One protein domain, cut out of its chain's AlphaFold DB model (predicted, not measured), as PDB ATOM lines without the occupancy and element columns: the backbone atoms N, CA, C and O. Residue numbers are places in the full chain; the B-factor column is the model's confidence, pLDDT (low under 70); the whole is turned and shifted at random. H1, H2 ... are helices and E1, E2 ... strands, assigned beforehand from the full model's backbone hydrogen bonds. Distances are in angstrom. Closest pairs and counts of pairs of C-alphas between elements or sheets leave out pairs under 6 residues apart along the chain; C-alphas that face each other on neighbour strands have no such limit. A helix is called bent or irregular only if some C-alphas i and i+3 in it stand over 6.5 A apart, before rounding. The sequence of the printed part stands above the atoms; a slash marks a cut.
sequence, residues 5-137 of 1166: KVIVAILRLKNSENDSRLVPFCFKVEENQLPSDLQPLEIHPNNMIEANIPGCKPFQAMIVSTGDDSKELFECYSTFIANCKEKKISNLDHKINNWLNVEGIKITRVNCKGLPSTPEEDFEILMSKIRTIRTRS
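This is residues 5 to 137 of the 1166 residues of an uncharacterized protein of Tetranychus urticae (UniProt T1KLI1). Strands E1 to E5 curl into a small, irregular barrel that is nearly closed where E5 comes near the end of E2; the long hairpin of E1 and E2 makes one wall, and the bent E4 leads round to E3 and E5. H1 lies outside the barrel across E4, while short E6 extends the wall beside the end of E1 and leads into H2, which reaches away from the body on the side far from H1. The printed part has 133 residues with two named helices and six named strands, in the order E1 E2 E3 E4 H1 E5 E6 H2. The sheet is branched and mixed, and the class is mixed, helices and strands. The whole is compact, with a radius of gyration of the C-alphas of 14.1 A and spans of 42 by 39 by 28 A.

E1, residues 5 to 14, forms an antiparallel hairpin with E2, residues 20 to 30, at 156 degrees; N 9 and O 25 are 2.9 A apart, within hydrogen-bond range. E2 bends by 54 degrees at residue 27. On the other side of E1 lie E4, residues 59 to 67, antiparallel with N 8 and O 65 at 2.9 A, and E6, residues 117 to 119, parallel with N 118 and O 12 at 2.8 A. E4 bends by 69 degrees at residue 64. Its hairpin partner E3, residues 48 to 52, is antiparallel to it, with N 49 and O 61 at 2.9 A. E5, residues 106 to 109, is antiparallel to E3 at 152 degrees, with N 50 and O 108 at 2.8 A. The closest C-alphas of E2 and E5, those of Val 29 and Lys 106, are 7.0 A apart. Residues 98 to 99 pair in parallel with residues 25 to 26 of E2. H1, residues 70 to 86, is on the sheet at a height of 7.3 A, over E4 and across it at 64 degrees on the local plane; their closest C-alphas, Gly 67 and Leu 73, are 4.6 A apart. H2, residues 120 to 137, only grazes the sheet with residues 120 to 126, and is apart from H1. In H1 and H2 every O i to N i+4 pair is within hydrogen-bond range.

E1 begins at C-alpha 5 (161.216, 145.080, 236.540) and is 28.6 A long; E2 measures 30.4 A, E3 13.1 A and E4 22.0 A. H1 measures 24.4 A, E5 10.4 A and E6 6.7 A. H2, 25.7 A long, ends at C-alpha 137 (156.358, 127.393, 225.715).

The C-alphas farthest apart, those of Glu 86 and Arg 136, are 42.9 A apart. The printed part has no cut. The links E2 to E3 and H1 to E5 are long. Mean pLDDT of the printed part is 95.2, and no printed residue is under 70.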
ATOM      1  N   LYS A   5     161.675 143.804 237.095       97.00
ATOM      2  CA  LYS A   5     161.216 145.080 236.540       97.00
ATOM      3  C   LYS A   5     160.627 144.837 235.155       97.00
ATOM      4  O   LYS A   5     161.064 143.953 234.411       97.00
ATOM      5  N   VAL A   6     159.646 145.648 234.787       97.56
ATOM      6  CA  VAL A   6     159.239 145.818 233.392       97.56
ATOM      7  C   VAL A   6     160.088 146.946 232.807       97.56
ATOM      8  O   VAL A   6     160.333 147.941 233.488       97.56
ATOM      9  N   ILE A   7     160.566 146.796 231.572       97.88
ATOM     10  CA  ILE A   7     161.416 147.794 230.912       97.88
ATOM     11  C   ILE A   7     160.975 148.054 229.472       97.88
ATOM     12  O   ILE A   7     160.567 147.138 228.756       97.88
ATOM     13  N   VAL A   8     161.081 149.316 229.047       98.44
ATOM     14  CA  VAL A   8     160.980 149.726 227.642       98.44
ATOM     15  C   VAL A   8     162.381 150.009 227.137       98.44
ATOM     16  O   VAL A   8     163.103 150.821 227.721       98.44
ATOM     17  N   ALA A   9     162.737 149.383 226.025       98.31
ATOM     18  CA  ALA A   9     163.933 149.711 225.274       98.31
ATOM     19  C   ALA A   9     163.564 150.166 223.856       98.31
ATOM     20  O   ALA A   9     162.508 149.813 223.331       98.31
ATOM     21  N   ILE A  10     164.433 150.966 223.246       98.12
ATOM     22  CA  ILE A  10     164.344 151.376 221.845       98.12
ATOM     23  C   ILE A  10     165.420 150.679 221.019       98.12
ATOM     24  O   ILE A  10     166.531 150.423 221.491       98.12
ATOM     25  N   LEU A  11     165.085 150.397 219.765       97.56
ATOM     26  CA  LEU A  11     165.982 149.813 218.777       97.56
ATOM     27  C   LEU A  11     165.896 150.616 217.476       97.56
ATOM     28  O   LEU A  11     164.808 151.012 217.053       97.56
ATOM     29  N   ARG A  12     167.047 150.889 216.853       97.25
ATOM     30  CA  ARG A  12     167.117 151.660 215.608       97.25
ATOM     31  C   ARG A  12     166.970 150.722 214.418       97.25
ATOM     32  O   ARG A  12     167.943 150.104 213.991       97.25
ATOM     33  N   LEU A  13     165.760 150.639 213.877       97.44
ATOM     34  CA  LEU A  13     165.521 149.967 212.607       97.44
ATOM     35  C   LEU A  13     165.983 150.828 211.440       97.44
ATOM     36  O   LEU A  13     165.961 152.060 211.509       97.44
ATOM     37  N   LYS A  14     166.361 150.150 210.360       97.12
ATOM     38  CA  LYS A  14     166.660 150.741 209.064       97.12
ATOM     39  C   LYS A  14     165.997 149.921 207.960       97.12
ATOM     40  O   LYS A  14     166.218 148.712 207.876       97.12
ATOM     41  N   ASN A  15     165.196 150.601 207.146       94.31
ATOM     42  CA  ASN A  15     164.517 150.035 205.985       94.31
ATOM     43  C   ASN A  15     165.495 149.887 204.798       94.31
ATOM     44  O   ASN A  15     166.593 150.457 204.801       94.31
ATOM     45  N   SER A  16     165.088 149.156 203.760       91.44
ATOM     46  CA  SER A  16     165.814 149.017 202.486       91.44
ATOM     47  C   SER A  16     166.134 150.368 201.827       91.44
ATOM     48  O   SER A  16     167.214 150.550 201.271       91.44
ATOM     49  N   GLU A  17     165.248 151.354 201.987       93.44
ATOM     50  CA  GLU A  17     165.376 152.738 201.499       93.44
ATOM     51  C   GLU A  17     166.403 153.589 202.286       93.44
ATOM     52  O   GLU A  17     166.510 154.793 202.091       93.44
ATOM     53  N   ASN A  18     167.186 152.971 203.178       88.62
ATOM     54  CA  ASN A  18     168.097 153.578 204.159       88.62
ATOM     55  C   ASN A  18     167.457 154.409 205.286       88.62
ATOM     56  O   ASN A  18     168.162 154.703 206.259       88.62
ATOM     57  N   ASP A  19     166.166 154.727 205.210       93.56
ATOM     58  CA  ASP A  19     165.431 155.423 206.269       93.56
ATOM     59  C   ASP A  19     165.518 154.687 207.611       93.56
ATOM     60  O   ASP A  19     165.343 153.469 207.686       93.56
ATOM     61  N   SER A  20     165.792 155.435 208.689       94.19
ATOM     62  CA  SER A  20     165.951 154.871 210.034       94.19
ATOM     63  C   SER A  20     164.936 155.417 211.034       94.19
ATOM     64  O   SER A  20     164.808 156.637 211.176       94.19
ATOM     65  N   ARG A  21     164.292 154.511 211.778       96.38
ATOM     66  CA  ARG A  21     163.299 154.796 212.826       96.38
ATOM     67  C   ARG A  21     163.684 154.142 214.153       96.38
ATOM     68  O   ARG A  21     164.331 153.097 214.173       96.38
ATOM     69  N   LEU A  22     163.279 154.748 215.263       97.38
ATOM     70  CA  LEU A  22     163.444 154.216 216.613       97.38
ATOM     71  C   LEU A  22     162.136 153.543 217.035       97.38
ATOM     72  O   LEU A  22     161.122 154.214 217.213       97.38
ATOM     73  N   VAL A  23     162.164 152.219 217.197       97.50
ATOM     74  CA  VAL A  23     160.992 151.424 217.585       97.50
ATOM     75  C   VAL A  23     161.100 151.016 219.057       97.50
ATOM     76  O   VAL A  23     162.095 150.387 219.432       97.50
ATOM     77  N   PRO A  24     160.102 151.335 219.903       97.88
ATOM     78  CA  PRO A  24     160.039 150.866 221.275       97.88
ATOM     79  C   PRO A  24     159.540 149.420 221.347       97.88
ATOM     80  O   PRO A  24     158.635 148.991 220.619       97.88
ATOM     81  N   PHE A  25     160.085 148.681 222.302       97.12
ATOM     82  CA  PHE A  25     159.617 147.360 222.684       97.12
ATOM     83  C   PHE A  25     159.724 147.177 224.201       97.12
ATOM     84  O   PHE A  25     160.600 147.738 224.857       97.12
ATOM     85  N   CYS A  26     158.796 146.408 224.760       98.06
ATOM     86  CA  CYS A  26     158.657 146.187 226.193       98.06
ATOM     87  C   CYS A  26     158.881 144.715 226.544       98.06
ATOM     88  O   CYS A  26     158.394 143.821 225.845       98.06
ATOM     89  N   PHE A  27     159.611 144.469 227.630       97.44
ATOM     90  CA  PHE A  27     159.867 143.136 228.167       97.44
ATOM     91  C   PHE A  27     160.114 143.175 229.682       97.44
ATOM     92  O   PHE A  27     160.120 144.243 230.296       97.44
ATOM     93  N   LYS A  28     160.264 142.000 230.302       97.00
ATOM     94  CA  LYS A  28     160.605 141.861 231.724       97.00
ATOM     95  C   LYS A  28     162.034 141.370 231.893       97.00
ATOM     96  O   LYS A  28     162.496 140.558 231.094       97.00
ATOM     97  N   VAL A  29     162.683 141.817 232.961       97.06
ATOM     98  CA  VAL A  29     164.025 141.385 233.361       97.06
ATOM     99  C   VAL A  29     164.141 141.388 234.888       97.06
ATOM    100  O   VAL A  29     163.398 142.095 235.568       97.06
ATOM    101  N   GLU A  30     165.041 140.584 235.446       96.31
ATOM    102  CA  GLU A  30     165.350 140.597 236.880       96.31
ATOM    103  C   GLU A  30     166.065 141.911 237.280       96.31
ATOM    104  O   GLU A  30     166.915 142.417 236.548       96.31
ATOM    105  N   GLU A  31     165.730 142.476 238.449       96.50
ATOM    106  CA  GLU A  31     166.248 143.772 238.943       96.50
ATOM    107  C   GLU A  31     167.787 143.787 239.067       96.50
ATOM    108  O   GLU A  31     168.417 144.816 238.844       96.50
ATOM    109  N   ASN A  32     168.397 142.633 239.356       95.38
ATOM    110  CA  ASN A  32     169.847 142.436 239.483       95.38
ATOM    111  C   ASN A  32     170.622 142.455 238.147       95.38
ATOM    112  O   ASN A  32     171.848 142.529 238.181       95.38
ATOM    113  N   GLN A  33     169.948 142.370 236.994       96.25
ATOM    114  CA  GLN A  33     170.591 142.441 235.674       96.25
ATOM    115  C   GLN A  33     170.618 143.868 235.100       96.25
ATOM    116  O   GLN A  33     171.302 144.122 234.109       96.25
ATOM    117  N   LEU A  34     169.877 144.809 235.695       96.94
ATOM    118  CA  LEU A  34     169.889 146.209 235.269       96.94
ATOM    119  C   LEU A  34     171.242 146.863 235.610       96.94
ATOM    120  O   LEU A  34     171.743 146.671 236.720       96.94
ATOM    121  N   PRO A  35     171.836 147.670 234.704       95.88
ATOM    122  CA  PRO A  35     173.024 148.454 235.032       95.88
ATOM    123  C   PRO A  35     172.759 149.380 236.227       95.88
ATOM    124  O   PRO A  35     171.770 150.111 236.243       95.88
ATOM    125  N   SER A  36     173.648 149.384 237.220       95.69
ATOM    126  CA  SER A  36     173.496 150.206 238.433       95.69
ATOM    127  C   SER A  36     173.659 151.712 238.190       95.69
ATOM    128  O   SER A  36     173.254 152.514 239.026       95.69
ATOM    129  N   ASP A  37     174.222 152.096 237.044       96.19
ATOM    130  CA  ASP A  37     174.373 153.465 236.541       96.19
ATOM    131  C   ASP A  37     173.467 153.755 235.324       96.19
ATOM    132  O   ASP A  37     173.762 154.641 234.511       96.19
ATOM    133  N   LEU A  38     172.367 153.002 235.194       97.19
ATOM    134  CA  LEU A  38     171.296 153.252 234.231       97.19
ATOM    135  C   LEU A  38     170.633 154.616 234.496       97.19
ATOM    136  O   LEU A  38     170.272 154.937 235.626       97.19
ATOM    137  N   GLN A  39     170.416 155.391 233.434       96.75
ATOM    138  CA  GLN A  39     169.753 156.696 233.475       96.75
ATOM    139  C   GLN A  39     168.469 156.651 232.631       96.75
ATOM    140  O   GLN A  39     168.468 157.123 231.489       96.75
ATOM    141  N   PRO A  40     167.372 156.043 233.131       91.81
ATOM    142  CA  PRO A  40     166.100 156.044 232.411       91.81
ATOM    143  C   PRO A  40     165.604 157.484 232.199       91.81
ATOM    144  O   PRO A  40     166.025 158.404 232.895       91.81
ATOM    145  N   LEU A  41     164.685 157.676 231.248       95.69
ATOM    146  CA  LEU A  41     164.185 158.979 230.772       95.69
ATOM    147  C   LEU A  41     165.162 159.801 229.904       95.69
ATOM    148  O   LEU A  41     164.773 160.858 229.396       95.69
ATOM    149  N   GLU A  42     166.373 159.300 229.643       94.75
ATOM    150  CA  GLU A  42     167.380 159.932 228.778       94.75
ATOM    151  C   GLU A  42     167.905 158.974 227.684       94.75
ATOM    152  O   GLU A  42     167.863 157.751 227.821       94.75
ATOM    153  N   ILE A  43     168.440 159.534 226.590       94.81
ATOM    154  CA  ILE A  43     169.233 158.786 225.597       94.81
ATOM    155  C   ILE A  43     170.705 158.892 226.010       94.81
ATOM    156  O   ILE A  43     171.400 159.827 225.615       94.81
ATOM    157  N   HIS A  44     171.166 157.948 226.835       96.12
ATOM    158  CA  HIS A  44     172.507 157.965 227.426       96.12
ATOM    159  C   HIS A  44     173.289 156.664 227.139       96.12
ATOM    160  O   HIS A  44     172.690 155.586 227.169       96.12
ATOM    161  N   PRO A  45     174.621 156.697 226.896       95.38
ATOM    162  CA  PRO A  45     175.407 155.491 226.608       95.38
ATOM    163  C   PRO A  45     175.370 154.406 227.693       95.38
ATOM    164  O   PRO A  45     175.482 153.230 227.360       95.38
ATOM    165  N   ASN A  46     175.156 154.748 228.971       96.62
ATOM    166  CA  ASN A  46     175.003 153.741 230.039       96.62
ATOM    167  C   ASN A  46     173.778 152.836 229.843       96.62
ATOM    168  O   ASN A  46     173.746 151.721 230.357       96.62
ATOM    169  N   ASN A  47     172.786 153.306 229.086       97.75
ATOM    170  CA  ASN A  47     171.541 152.594 228.845       97.75
ATOM    171  C   ASN A  47     171.651 151.575 227.699       97.75
ATOM    172  O   ASN A  47     170.683 150.865 227.422       97.75
ATOM    173  N   MET A  48     172.801 151.521 227.015       98.00
ATOM    174  CA  MET A  48     173.075 150.569 225.943       98.00
ATOM    175  C   MET A  48     173.214 149.148 226.493       98.00
ATOM    176  O   MET A  48     174.095 148.852 227.305       98.00
ATOM    177  N   ILE A  49     172.364 148.255 225.994       98.19
ATOM    178  CA  ILE A  49     172.335 146.837 226.341       98.19
ATOM    179  C   ILE A  49     172.380 145.953 225.095       98.19
ATOM    180  O   ILE A  49     171.943 146.349 224.015       98.19
ATOM    181  N   GLU A  50     172.836 144.722 225.267       98.06
ATOM    182  CA  GLU A  50     172.558 143.605 224.377       98.06
ATOM    183  C   GLU A  50     171.507 142.717 225.044       98.06
ATOM    184  O   GLU A  50     171.693 142.239 226.164       98.06
ATOM    185  N   ALA A  51     170.374 142.539 224.371       97.69
ATOM    186  CA  ALA A  51     169.296 141.671 224.810       97.69
ATOM    187  C   ALA A  51     169.499 140.276 224.206       97.69
ATOM    188  O   ALA A  51     169.454 140.085 222.988       97.69
ATOM    189  N   ASN A  52     169.714 139.291 225.073       97.69
ATOM    190  CA  ASN A  52     169.863 137.889 224.722       97.69
ATOM    191  C   ASN A  52     168.569 137.143 225.076       97.69
ATOM    192  O   ASN A  52     168.246 136.933 226.248       97.69
ATOM    193  N   ILE A  53     167.805 136.775 224.044       96.94
ATOM    194  CA  ILE A  53     166.544 136.037 224.168       96.94
ATOM    195  C   ILE A  53     166.805 134.574 223.772       96.94
ATOM    196  O   ILE A  53     167.300 134.346 222.663       96.94
ATOM    197  N   PRO A  54     166.455 133.576 224.608       94.25
ATOM    198  CA  PRO A  54     166.705 132.166 224.313       94.25
ATOM    199  C   PRO A  54     166.217 131.735 222.918       94.25
ATOM    200  O   PRO A  54     165.061 131.943 222.556       94.25
ATOM    201  N   GLY A  55     167.108 131.138 222.118       93.38
ATOM    202  CA  GLY A  55     166.814 130.693 220.745       93.38
ATOM    203  C   GLY A  55     166.817 131.798 219.673       93.38
ATOM    204  O   GLY A  55     166.542 131.516 218.505       93.38
ATOM    205  N   CYS A  56     167.142 133.040 220.036       96.56
ATOM    206  CA  CYS A  56     167.296 134.168 219.117       96.56
ATOM    207  C   CYS A  56     168.768 134.618 219.028       96.56
ATOM    208  O   CYS A  56     169.595 134.267 219.864       96.56
ATOM    209  N   LYS A  57     169.103 135.403 217.996       96.12
ATOM    210  CA  LYS A  57     170.396 136.104 217.907       96.12
ATOM    211  C   LYS A  57     170.360 137.282 218.898       96.12
ATOM    212  O   LYS A  57     169.346 137.986 218.889       96.12
ATOM    213  N   PRO A  58     171.397 137.513 219.724       96.88
ATOM    214  CA  PRO A  58     171.472 138.707 220.561       96.88
ATOM    215  C   PRO A  58     171.416 139.984 219.716       96.88
ATOM    216  O   PRO A  58     171.897 140.008 218.580       96.88
ATOM    217  N   PHE A  59     170.808 141.037 220.256       96.06
ATOM    218  CA  PHE A  59     170.625 142.303 219.550       96.06
ATOM    219  C   PHE A  59     170.781 143.492 220.498       96.06
ATOM    220  O   PHE A  59     170.450 143.408 221.680       96.06
ATOM    221  N   GLN A  60     171.288 144.607 219.977       97.56
ATOM    222  CA  GLN A  60     171.632 145.772 220.790       97.56
ATOM    223  C   GLN A  60     170.514 146.815 220.784       97.56
ATOM    224  O   GLN A  60     169.947 147.143 219.742       97.56
ATOM    225  N   ALA A  61     170.198 147.320 221.970       98.06
ATOM    226  CA  ALA A  61     169.092 148.225 222.248       98.06
ATOM    227  C   ALA A  61     169.498 149.252 223.317       98.06
ATOM    228  O   ALA A  61     170.550 149.129 223.944       98.06
ATOM    229  N   MET A  62     168.656 150.257 223.551       98.31
ATOM    230  CA  MET A  62     168.843 151.220 224.638       98.31
ATOM    231  C   MET A  62     167.621 151.225 225.557       98.31
ATOM    232  O   MET A  62     166.514 151.449 225.075       98.31
ATOM    233  N   ILE A  63     167.796 151.003 226.863       98.44
ATOM    234  CA  ILE A  63     166.703 151.136 227.844       98.44
ATOM    235  C   ILE A  63     166.330 152.620 227.994       98.44
ATOM    236  O   ILE A  63     167.202 153.476 228.108       98.44
ATOM    237  N   VAL A  64     165.035 152.933 228.004       98.31
ATOM    238  CA  VAL A  64     164.532 154.321 228.094       98.31
ATOM    239  C   VAL A  64     163.506 154.533 229.205       98.31
ATOM    240  O   VAL A  64     163.328 155.657 229.666       98.31
ATOM    241  N   SER A  65     162.850 153.468 229.670       98.25
ATOM    242  CA  SER A  65     161.906 153.499 230.792       98.25
ATOM    243  C   SER A  65     161.954 152.178 231.564       98.25
ATOM    244  O   SER A  65     162.186 151.120 230.975       98.25
ATOM    245  N   THR A  66     161.722 152.241 232.873       97.88
ATOM    246  CA  THR A  66     161.731 151.107 233.807       97.88
ATOM    247  C   THR A  66     160.635 151.298 234.855       97.88
ATOM    248  O   THR A  66     160.449 152.424 235.303       97.88
ATOM    249  N   GLY A  67     159.973 150.227 235.296       97.12
ATOM    250  CA  GLY A  67     159.001 150.276 236.396       97.12
ATOM    251  C   GLY A  67     158.766 148.913 237.054       97.12
ATOM    252  O   GLY A  67     159.073 147.871 236.469       97.12
ATOM    253  N   ASP A  68     158.235 148.908 238.274       95.00
ATOM    254  CA  ASP A  68     157.777 147.704 238.984       95.00
ATOM    255  C   ASP A  68     156.480 147.139 238.381       95.00
ATOM    256  O   ASP A  68     156.270 145.924 238.367       95.00
ATOM    257  N   ASP A  69     155.627 148.004 237.824       93.56
ATOM    258  CA  ASP A  69     154.445 147.605 237.062       93.56
ATOM    259  C   ASP A  69     154.313 148.345 235.718       93.56
ATOM    260  O   ASP A  69     155.105 149.214 235.353       93.56
ATOM    261  N   SER A  70     153.300 147.965 234.935       91.62
ATOM    262  CA  SER A  70     153.034 148.570 233.629       91.62
ATOM    263  C   SER A  70     152.566 150.027 233.692       91.62
ATOM    264  O   SER A  70     152.744 150.745 232.714       91.62
ATOM    265  N   LYS A  71     151.929 150.468 234.785       93.81
ATOM    266  CA  LYS A  71     151.416 151.837 234.932       93.81
ATOM    267  C   LYS A  71     152.576 152.802 235.155       93.81
ATOM    268  O   LYS A  71     152.687 153.773 234.413       93.81
ATOM    269  N   GLU A  72     153.455 152.494 236.107       96.06
ATOM    270  CA  GLU A  72     154.689 153.256 236.334       96.06
ATOM    271  C   GLU A  72     155.535 153.304 235.052       96.06
ATOM    272  O   GLU A  72     155.957 154.375 234.619       96.06
ATOM    273  N   LEU A  73     155.677 152.166 234.360       96.75
ATOM    274  CA  LEU A  73     156.396 152.085 233.089       96.75
ATOM    275  C   LEU A  73     155.848 153.034 232.010       96.75
ATOM    276  O   LEU A  73     156.634 153.658 231.291       96.75
ATOM    277  N   PHE A  74     154.518 153.125 231.872       95.38
ATOM    278  CA  PHE A  74     153.866 154.029 230.921       95.38
ATOM    279  C   PHE A  74     153.991 155.499 231.338       95.38
ATOM    280  O   PHE A  74     154.168 156.348 230.467       95.38
ATOM    281  N   GLU A  75     153.934 155.806 232.634       96.44
ATOM    282  CA  GLU A  75     154.136 157.161 233.164       96.44
ATOM    283  C   GLU A  75     155.574 157.629 232.888       96.44
ATOM    284  O   GLU A  75     155.774 158.649 232.226       96.44
ATOM    285  N   CYS A  76     156.575 156.816 233.234       96.75
ATOM    286  CA  CYS A  76     157.975 157.057 232.882       96.75
ATOM    287  C   CYS A  76     158.198 157.154 231.359       96.75
ATOM    288  O   CYS A  76     158.850 158.083 230.884       96.75
ATOM    289  N   TYR A  77     157.625 156.252 230.558       97.81
ATOM    290  CA  TYR A  77     157.800 156.299 229.102       97.81
ATOM    291  C   TYR A  77     157.141 157.537 228.466       97.81
ATOM    292  O   TYR A  77     157.683 158.097 227.516       97.81
ATOM    293  N   SER A  78     156.024 158.021 229.015       96.44
ATOM    294  CA  SER A  78     155.388 159.264 228.562       96.44
ATOM    295  C   SER A  78     156.292 160.479 228.798       96.44
ATOM    296  O   SER A  78     156.451 161.309 227.902       96.44
ATOM    297  N   THR A  79     156.967 160.537 229.950       97.19
ATOM    298  CA  THR A  79     157.988 161.557 230.247       97.19
ATOM    299  C   THR A  79     159.183 161.460 229.293       97.19
ATOM    300  O   THR A  79     159.621 162.473 228.754       97.19
ATOM    301  N   PHE A  80     159.667 160.251 228.986       97.75
ATOM    302  CA  PHE A  80     160.715 160.058 227.973       97.75
ATOM    303  C   PHE A  80     160.297 160.578 226.583       97.75
ATOM    304  O   PHE A  80     161.093 161.232 225.905       97.75
ATOM    305  N   ILE A  81     159.048 160.347 226.161       97.38
ATOM    306  CA  ILE A  81     158.517 160.881 224.896       97.38
ATOM    307  C   ILE A  81     158.434 162.415 224.912       97.38
ATOM    308  O   ILE A  81     158.755 163.033 223.895       97.38
ATOM    309  N   ALA A  82     158.069 163.044 226.034       95.88
ATOM    310  CA  ALA A  82     158.114 164.503 226.173       95.88
ATOM    311  C   ALA A  82     159.552 165.036 226.007       95.88
ATOM    312  O   ALA A  82     159.801 165.849 225.112       95.88
ATOM    313  N   ASN A  83     160.515 164.473 226.747       95.75
ATOM    314  CA  ASN A  83     161.940 164.811 226.643       95.75
ATOM    315  C   ASN A  83     162.472 164.659 225.201       95.75
ATOM    316  O   ASN A  83     163.278 165.466 224.736       95.75
ATOM    317  N   CYS A  84     162.022 163.634 224.467       95.94
ATOM    318  CA  CYS A  84     162.401 163.417 223.067       95.94
ATOM    319  C   CYS A  84     161.800 164.457 222.111       95.94
ATOM    320  O   CYS A  84     162.473 164.862 221.163       95.94
ATOM    321  N   LYS A  85     160.563 164.916 222.352       94.31
ATOM    322  CA  LYS A  85     159.935 165.995 221.570       94.31
ATOM    323  C   LYS A  85     160.660 167.325 221.774       94.31
ATOM    324  O   LYS A  85     160.972 167.994 220.792       94.31
ATOM    325  N   GLU A  86     161.001 167.667 223.016       94.88
ATOM    326  CA  GLU A  86     161.790 168.865 223.344       94.88
ATOM    327  C   GLU A  86     163.183 168.828 222.701       94.88
ATOM    328  O   GLU A  86     163.594 169.780 222.035       94.88
ATOM    329  N   LYS A  87     163.877 167.684 222.800       95.19
ATOM    330  CA  LYS A  87     165.180 167.434 222.155       95.19
ATOM    331  C   LYS A  87     165.075 167.211 220.626       95.19
ATOM    332  O   LYS A  87     166.078 166.881 219.997       95.19
ATOM    333  N   LYS A  88     163.892 167.411 220.018       94.69
ATOM    334  CA  LYS A  88     163.579 167.291 218.573       94.69
ATOM    335  C   LYS A  88     164.029 165.972 217.927       94.69
ATOM    336  O   LYS A  88     164.473 165.945 216.780       94.69
ATOM    337  N   ILE A  89     163.903 164.868 218.659       92.38
ATOM    338  CA  ILE A  89     164.342 163.540 218.218       92.38
ATOM    339  C   ILE A  89     163.288 162.950 217.275       92.38
ATOM    340  O   ILE A  89     162.257 162.430 217.707       92.38
ATOM    341  N   SER A  90     163.536 163.072 215.971       83.69
ATOM    342  CA  SER A  90     162.643 162.584 214.921       83.69
ATOM    343  C   SER A  90     162.614 161.052 214.827       83.69
ATOM    344  O   SER A  90     163.506 160.348 215.304       83.69
ATOM    345  N   ASN A  91     161.578 160.534 214.163       91.00
ATOM    346  CA  ASN A  91     161.412 159.121 213.800       91.00
ATOM    347  C   ASN A  91     161.312 158.142 214.995       91.00
ATOM    348  O   ASN A  91     161.607 156.959 214.833       91.00
ATOM    349  N   LEU A  92     160.897 158.609 216.179       94.94
ATOM    350  CA  LEU A  92     160.608 157.769 217.347       94.94
ATOM    351  C   LEU A  92     159.115 157.430 217.437       94.94
ATOM    352  O   LEU A  92     158.292 158.306 217.709       94.94
ATOM    353  N   ASP A  93     158.783 156.147 217.290       93.50
ATOM    354  CA  ASP A  93     157.428 155.630 217.496       93.50
ATOM    355  C   ASP A  93     156.963 155.927 218.932       93.50
ATOM    356  O   ASP A  93     157.534 155.434 219.902       93.50
ATOM    357  N   HIS A  94     155.895 156.714 219.083       93.38
ATOM    358  CA  HIS A  94     155.363 157.121 220.393       93.38
ATOM    359  C   HIS A  94     154.576 156.018 221.131       93.38
ATOM    360  O   HIS A  94     154.121 156.235 222.255       93.38
ATOM    361  N   LYS A  95     154.356 154.852 220.508       93.62
ATOM    362  CA  LYS A  95     153.485 153.785 221.023       93.62
ATOM    363  C   LYS A  95     154.237 152.461 221.120       93.62
ATOM    364  O   LYS A  95     154.761 151.952 220.132       93.62
ATOM    365  N   ILE A  96     154.208 151.853 222.306       95.56
ATOM    366  CA  ILE A  96     154.810 150.543 222.587       95.56
ATOM    367  C   ILE A  96     153.958 149.426 221.960       95.56
ATOM    368  O   ILE A  96     153.137 148.794 222.628       95.56
ATOM    369  N   ASN A  97     154.144 149.190 220.661       92.81
ATOM    370  CA  ASN A  97     153.436 148.139 219.921       92.81
ATOM    371  C   ASN A  97     154.033 146.735 220.164       92.81
ATOM    372  O   ASN A  97     153.320 145.738 220.083       92.81
ATOM    373  N   ASN A  98     155.325 146.639 220.500       94.56
ATOM    374  CA  ASN A  98     156.048 145.368 220.602       94.56
ATOM    375  C   ASN A  98     156.206 144.912 222.060       94.56
ATOM    376  O   ASN A  98     156.862 145.582 222.851       94.56
ATOM    377  N   TRP A  99     155.638 143.752 222.411       96.00
ATOM    378  CA  TRP A  99     155.692 143.188 223.769       96.00
ATOM    379  C   TRP A  99     156.300 141.782 223.757       96.00
ATOM    380  O   TRP A  99     155.638 140.806 223.381       96.00
ATOM    381  N   LEU A 100     157.559 141.665 224.186       96.25
ATOM    382  CA  LEU A 100     158.327 140.419 224.141       96.25
ATOM    383  C   LEU A 100     157.974 139.559 225.362       96.25
ATOM    384  O   LEU A 100     158.651 139.547 226.385       96.25
ATOM    385  N   ASN A 101     156.847 138.860 225.252       92.81
ATOM    386  CA  ASN A 101     156.304 137.979 226.284       92.81
ATOM    387  C   ASN A 101     157.051 136.629 226.298       92.81
ATOM    388  O   ASN A 101     156.480 135.601 225.925       92.81
ATOM    389  N   VAL A 102     158.331 136.665 226.675       93.81
ATOM    390  CA  VAL A 102     159.247 135.521 226.809       93.81
ATOM    391  C   VAL A 102     159.983 135.649 228.145       93.81
ATOM    392  O   VAL A 102     160.330 136.753 228.557       93.81
ATOM    393  N   GLU A 103     160.191 134.530 228.834       91.94
ATOM    394  CA  GLU A 103     160.898 134.466 230.120       91.94
ATOM    395  C   GLU A 103     162.386 134.137 229.914       91.94
ATOM    396  O   GLU A 103     162.776 133.615 228.868       91.94
ATOM    397  N   GLY A 104     163.234 134.457 230.897       92.38
ATOM    398  CA  GLY A 104     164.678 134.204 230.813       92.38
ATOM    399  C   GLY A 104     165.427 135.081 229.799       92.38
ATOM    400  O   GLY A 104     166.508 134.700 229.351       92.38
ATOM    401  N   ILE A 105     164.868 136.240 229.426       96.69
ATOM    402  CA  ILE A 105     165.590 137.263 228.658       96.69
ATOM    403  C   ILE A 105     166.709 137.811 229.542       96.69
ATOM    404  O   ILE A 105     166.437 138.323 230.627       96.69
ATOM    405  N   LYS A 106     167.952 137.720 229.066       97.38
ATOM    406  CA  LYS A 106     169.119 138.272 229.757       97.38
ATOM    407  C   LYS A 106     169.575 139.557 229.090       97.38
ATOM    408  O   LYS A 106     169.563 139.644 227.863       97.38
ATOM    409  N   ILE A 107     170.006 140.531 229.885       97.75
ATOM    410  CA  ILE A 107     170.625 141.761 229.376       97.75
ATOM    411  C   ILE A 107     172.081 141.856 229.827       97.75
ATOM    412  O   ILE A 107     172.424 141.500 230.952       97.75
ATOM    413  N   THR A 108     172.942 142.353 228.947       97.56
ATOM    414  CA  THR A 108     174.327 142.723 229.266       97.56
ATOM    415  C   THR A 108     174.577 144.152 228.800       97.56
ATOM    416  O   THR A 108     174.063 144.570 227.767       97.56
ATOM    417  N   ARG A 109     175.340 144.946 229.557       97.00
ATOM    418  CA  ARG A 109     175.690 146.318 229.155       97.00
ATOM    419  C   ARG A 109     176.689 146.301 227.998       97.00
ATOM    420  O   ARG A 109     177.658 145.545 228.043       97.00
ATOM    421  N   VAL A 110     176.511 147.188 227.019       96.88
ATOM    422  CA  VAL A 110     177.442 147.356 225.891       96.88
ATOM    423  C   VAL A 110     177.965 148.785 225.837       96.88
ATOM    424  O   VAL A 110     177.197 149.736 225.758       96.88
ATOM    425  N   ASN A 111     179.287 148.951 225.798       94.31
ATOM    426  CA  ASN A 111     179.932 150.266 225.710       94.31
ATOM    427  C   ASN A 111     179.951 150.811 224.265       94.31
ATOM    428  O   ASN A 111     181.007 151.055 223.681       94.31
ATOM    429  N   CYS A 112     178.766 151.004 223.682       92.06
ATOM    430  CA  CYS A 112     178.581 151.625 222.371       92.06
ATOM    431  C   CYS A 112     178.433 153.151 222.485       92.06
ATOM    432  O   CYS A 112     177.708 153.657 223.336       92.06
ATOM    433  N   LYS A 113     179.056 153.898 221.560       89.00
ATOM    434  CA  LYS A 113     178.932 155.373 221.476       89.00
ATOM    435  C   LYS A 113     177.542 155.865 221.036       89.00
ATOM    436  O   LYS A 113     177.287 157.063 221.052       89.00
ATOM    437  N   GLY A 114     176.669 154.958 220.609       91.62
ATOM    438  CA  GLY A 114     175.303 155.224 220.179       91.62
ATOM    439  C   GLY A 114     174.611 153.930 219.755       91.62
ATOM    440  O   GLY A 114     175.267 152.905 219.569       91.62
ATOM    441  N   LEU A 115     173.289 153.986 219.605       94.81
ATOM    442  CA  LEU A 115     172.448 152.847 219.238       94.81
ATOM    443  C   LEU A 115     172.751 152.386 217.792       94.81
ATOM    444  O   LEU A 115     172.520 153.166 216.859       94.81
ATOM    445  N   PRO A 116     173.282 151.162 217.577       95.19
ATOM    446  CA  PRO A 116     173.570 150.656 216.239       95.19
ATOM    447  C   PRO A 116     172.286 150.432 215.437       95.19
ATOM    448  O   PRO A 116     171.197 150.283 215.986       95.19
ATOM    449  N   SER A 117     172.432 150.398 214.115       96.50
ATOM    450  CA  SER A 117     171.326 150.167 213.192       96.50
ATOM    451  C   SER A 117     171.107 148.670 212.968       96.50
ATOM    452  O   SER A 117     172.028 147.974 212.550       96.50
ATOM    453  N   THR A 118     169.883 148.192 213.171       97.19
ATOM    454  CA  THR A 118     169.445 146.833 212.819       97.19
ATOM    455  C   THR A 118     168.631 146.878 211.517       97.19
ATOM    456  O   THR A 118     167.804 147.782 211.368       97.19
ATOM    457  N   PRO A 119     168.820 145.943 210.566       97.44
ATOM    458  CA  PRO A 119     167.928 145.814 209.414       97.44
ATOM    459  C   PRO A 119     166.489 145.501 209.849       97.44
ATOM    460  O   PRO A 119     166.274 144.731 210.785       97.44
ATOM    461  N   GLU A 120     165.495 146.057 209.154       96.25
ATOM    462  CA  GLU A 120     164.077 145.776 209.438       96.25
ATOM    463  C   GLU A 120     163.724 144.283 209.287       96.25
ATOM    464  O   GLU A 120     162.965 143.732 210.086       96.25
ATOM    465  N   GLU A 121     164.365 143.597 208.339       96.00
ATOM    466  CA  GLU A 121     164.232 142.151 208.118       96.00
ATOM    467  C   GLU A 121     164.725 141.316 209.313       96.00
ATOM    468  O   GLU A 121     164.020 140.412 209.766       96.00
ATOM    469  N   ASP A 122     165.894 141.650 209.877       96.00
ATOM    470  CA  ASP A 122     166.466 140.987 211.063       96.00
ATOM    471  C   ASP A 122     165.509 141.111 212.270       96.00
ATOM    472  O   ASP A 122     165.354 140.170 213.056       96.00
ATOM    473  N   PHE A 123     164.813 142.247 212.389       96.06
ATOM    474  CA  PHE A 123     163.830 142.488 213.446       96.06
ATOM    475  C   PHE A 123     162.515 141.725 213.240       96.06
ATOM    476  O   PHE A 123     162.013 141.139 214.197       96.06
ATOM    477  N   GLU A 124     161.962 141.640 212.026       95.44
ATOM    478  CA  GLU A 124     160.789 140.778 211.800       95.44
ATOM    479  C   GLU A 124     161.130 139.284 211.915       95.44
ATOM    480  O   GLU A 124     160.311 138.506 212.412       95.44
ATOM    481  N   ILE A 125     162.355 138.863 211.575       95.38
ATOM    482  CA  ILE A 125     162.847 137.503 211.853       95.38
ATOM    483  C   ILE A 125     162.915 137.249 213.369       95.38
ATOM    484  O   ILE A 125     162.459 136.199 213.834       95.38
ATOM    485  N   LEU A 126     163.436 138.200 214.151       95.81
ATOM    486  CA  LEU A 126     163.449 138.156 215.618       95.81
ATOM    487  C   LEU A 126     162.023 138.068 216.188       95.81
ATOM    488  O   LEU A 126     161.718 137.149 216.948       95.81
ATOM    489  N   MET A 127     161.125 138.966 215.777       96.00
ATOM    490  CA  MET A 127     159.731 138.984 216.228       96.00
ATOM    491  C   MET A 127     158.979 137.709 215.825       96.00
ATOM    492  O   MET A 127     158.198 137.181 216.616       96.00
ATOM    493  N   SER A 128     159.251 137.153 214.641       94.94
ATOM    494  CA  SER A 128     158.724 135.857 214.200       94.94
ATOM    495  C   SER A 128     159.193 134.707 215.100       94.94
ATOM    496  O   SER A 128     158.363 133.969 215.635       94.94
ATOM    497  N   LYS A 129     160.500 134.614 215.387       95.44
ATOM    498  CA  LYS A 129     161.055 133.614 216.319       95.44
ATOM    499  C   LYS A 129     160.457 133.741 217.721       95.44
ATOM    500  O   LYS A 129     160.077 132.731 218.306       95.44
ATOM    501  N   ILE A 130     160.287 134.962 218.231       94.38
ATOM    502  CA  ILE A 130     159.640 135.242 219.525       94.38
ATOM    503  C   ILE A 130     158.180 134.758 219.540       94.38
ATOM    504  O   ILE A 130     157.752 134.131 220.513       94.38
ATOM    505  N   ARG A 131     157.422 134.970 218.452       93.25
ATOM    506  CA  ARG A 131     156.062 134.419 218.287       93.25
ATOM    507  C   ARG A 131     156.091 132.875 218.351       93.25
ATOM    508  O   ARG A 131     155.269 132.299 219.061       93.25
ATOM    509  N   THR A 132     157.059 132.206 217.708       91.44
ATOM    510  CA  THR A 132     157.232 130.734 217.754       91.44
ATOM    511  C   THR A 132     157.679 130.202 219.123       91.44
ATOM    512  O   THR A 132     157.203 129.158 219.565       91.44
ATOM    513  N   ILE A 133     158.567 130.904 219.831       91.12
ATOM    514  CA  ILE A 133     158.975 130.539 221.198       91.12
ATOM    515  C   ILE A 133     157.757 130.594 222.129       91.12
ATOM    516  O   ILE A 133     157.527 129.665 222.898       91.12
ATOM    517  N   ARG A 134     156.918 131.630 221.992       89.12
ATOM    518  CA  ARG A 134     155.693 131.816 222.786       89.12
ATOM    519  C   ARG A 134     154.587 130.795 222.486       89.12
ATOM    520  O   ARG A 134     153.747 130.559 223.354       89.12
ATOM    521  N   THR A 135     154.536 130.196 221.293       84.38
ATOM    522  CA  THR A 135     153.634 129.055 221.041       84.38
ATOM    523  C   THR A 135     154.208 127.762 221.614       84.38
ATOM    524  O   THR A 135     153.473 127.033 222.273       84.38
ATOM    525  N   ARG A 136     155.517 127.522 221.466       82.44
ATOM    526  CA  ARG A 136     156.192 126.331 222.014       82.44
ATOM    527  C   ARG A 136     156.186 126.271 223.542       82.44
ATOM    528  O   ARG A 136     155.933 125.206 224.093       82.44
ATOM    529  N   SER A 137     156.410 127.383 224.245       75.88
ATOM    530  CA  SER A 137     156.358 127.393 225.715       75.88
ATOM    531  C   SER A 137     154.949 127.107 226.245       75.88
ATOM    532  O   SER A 137     154.798 126.393 227.230       75.88
TER     533      SER A 137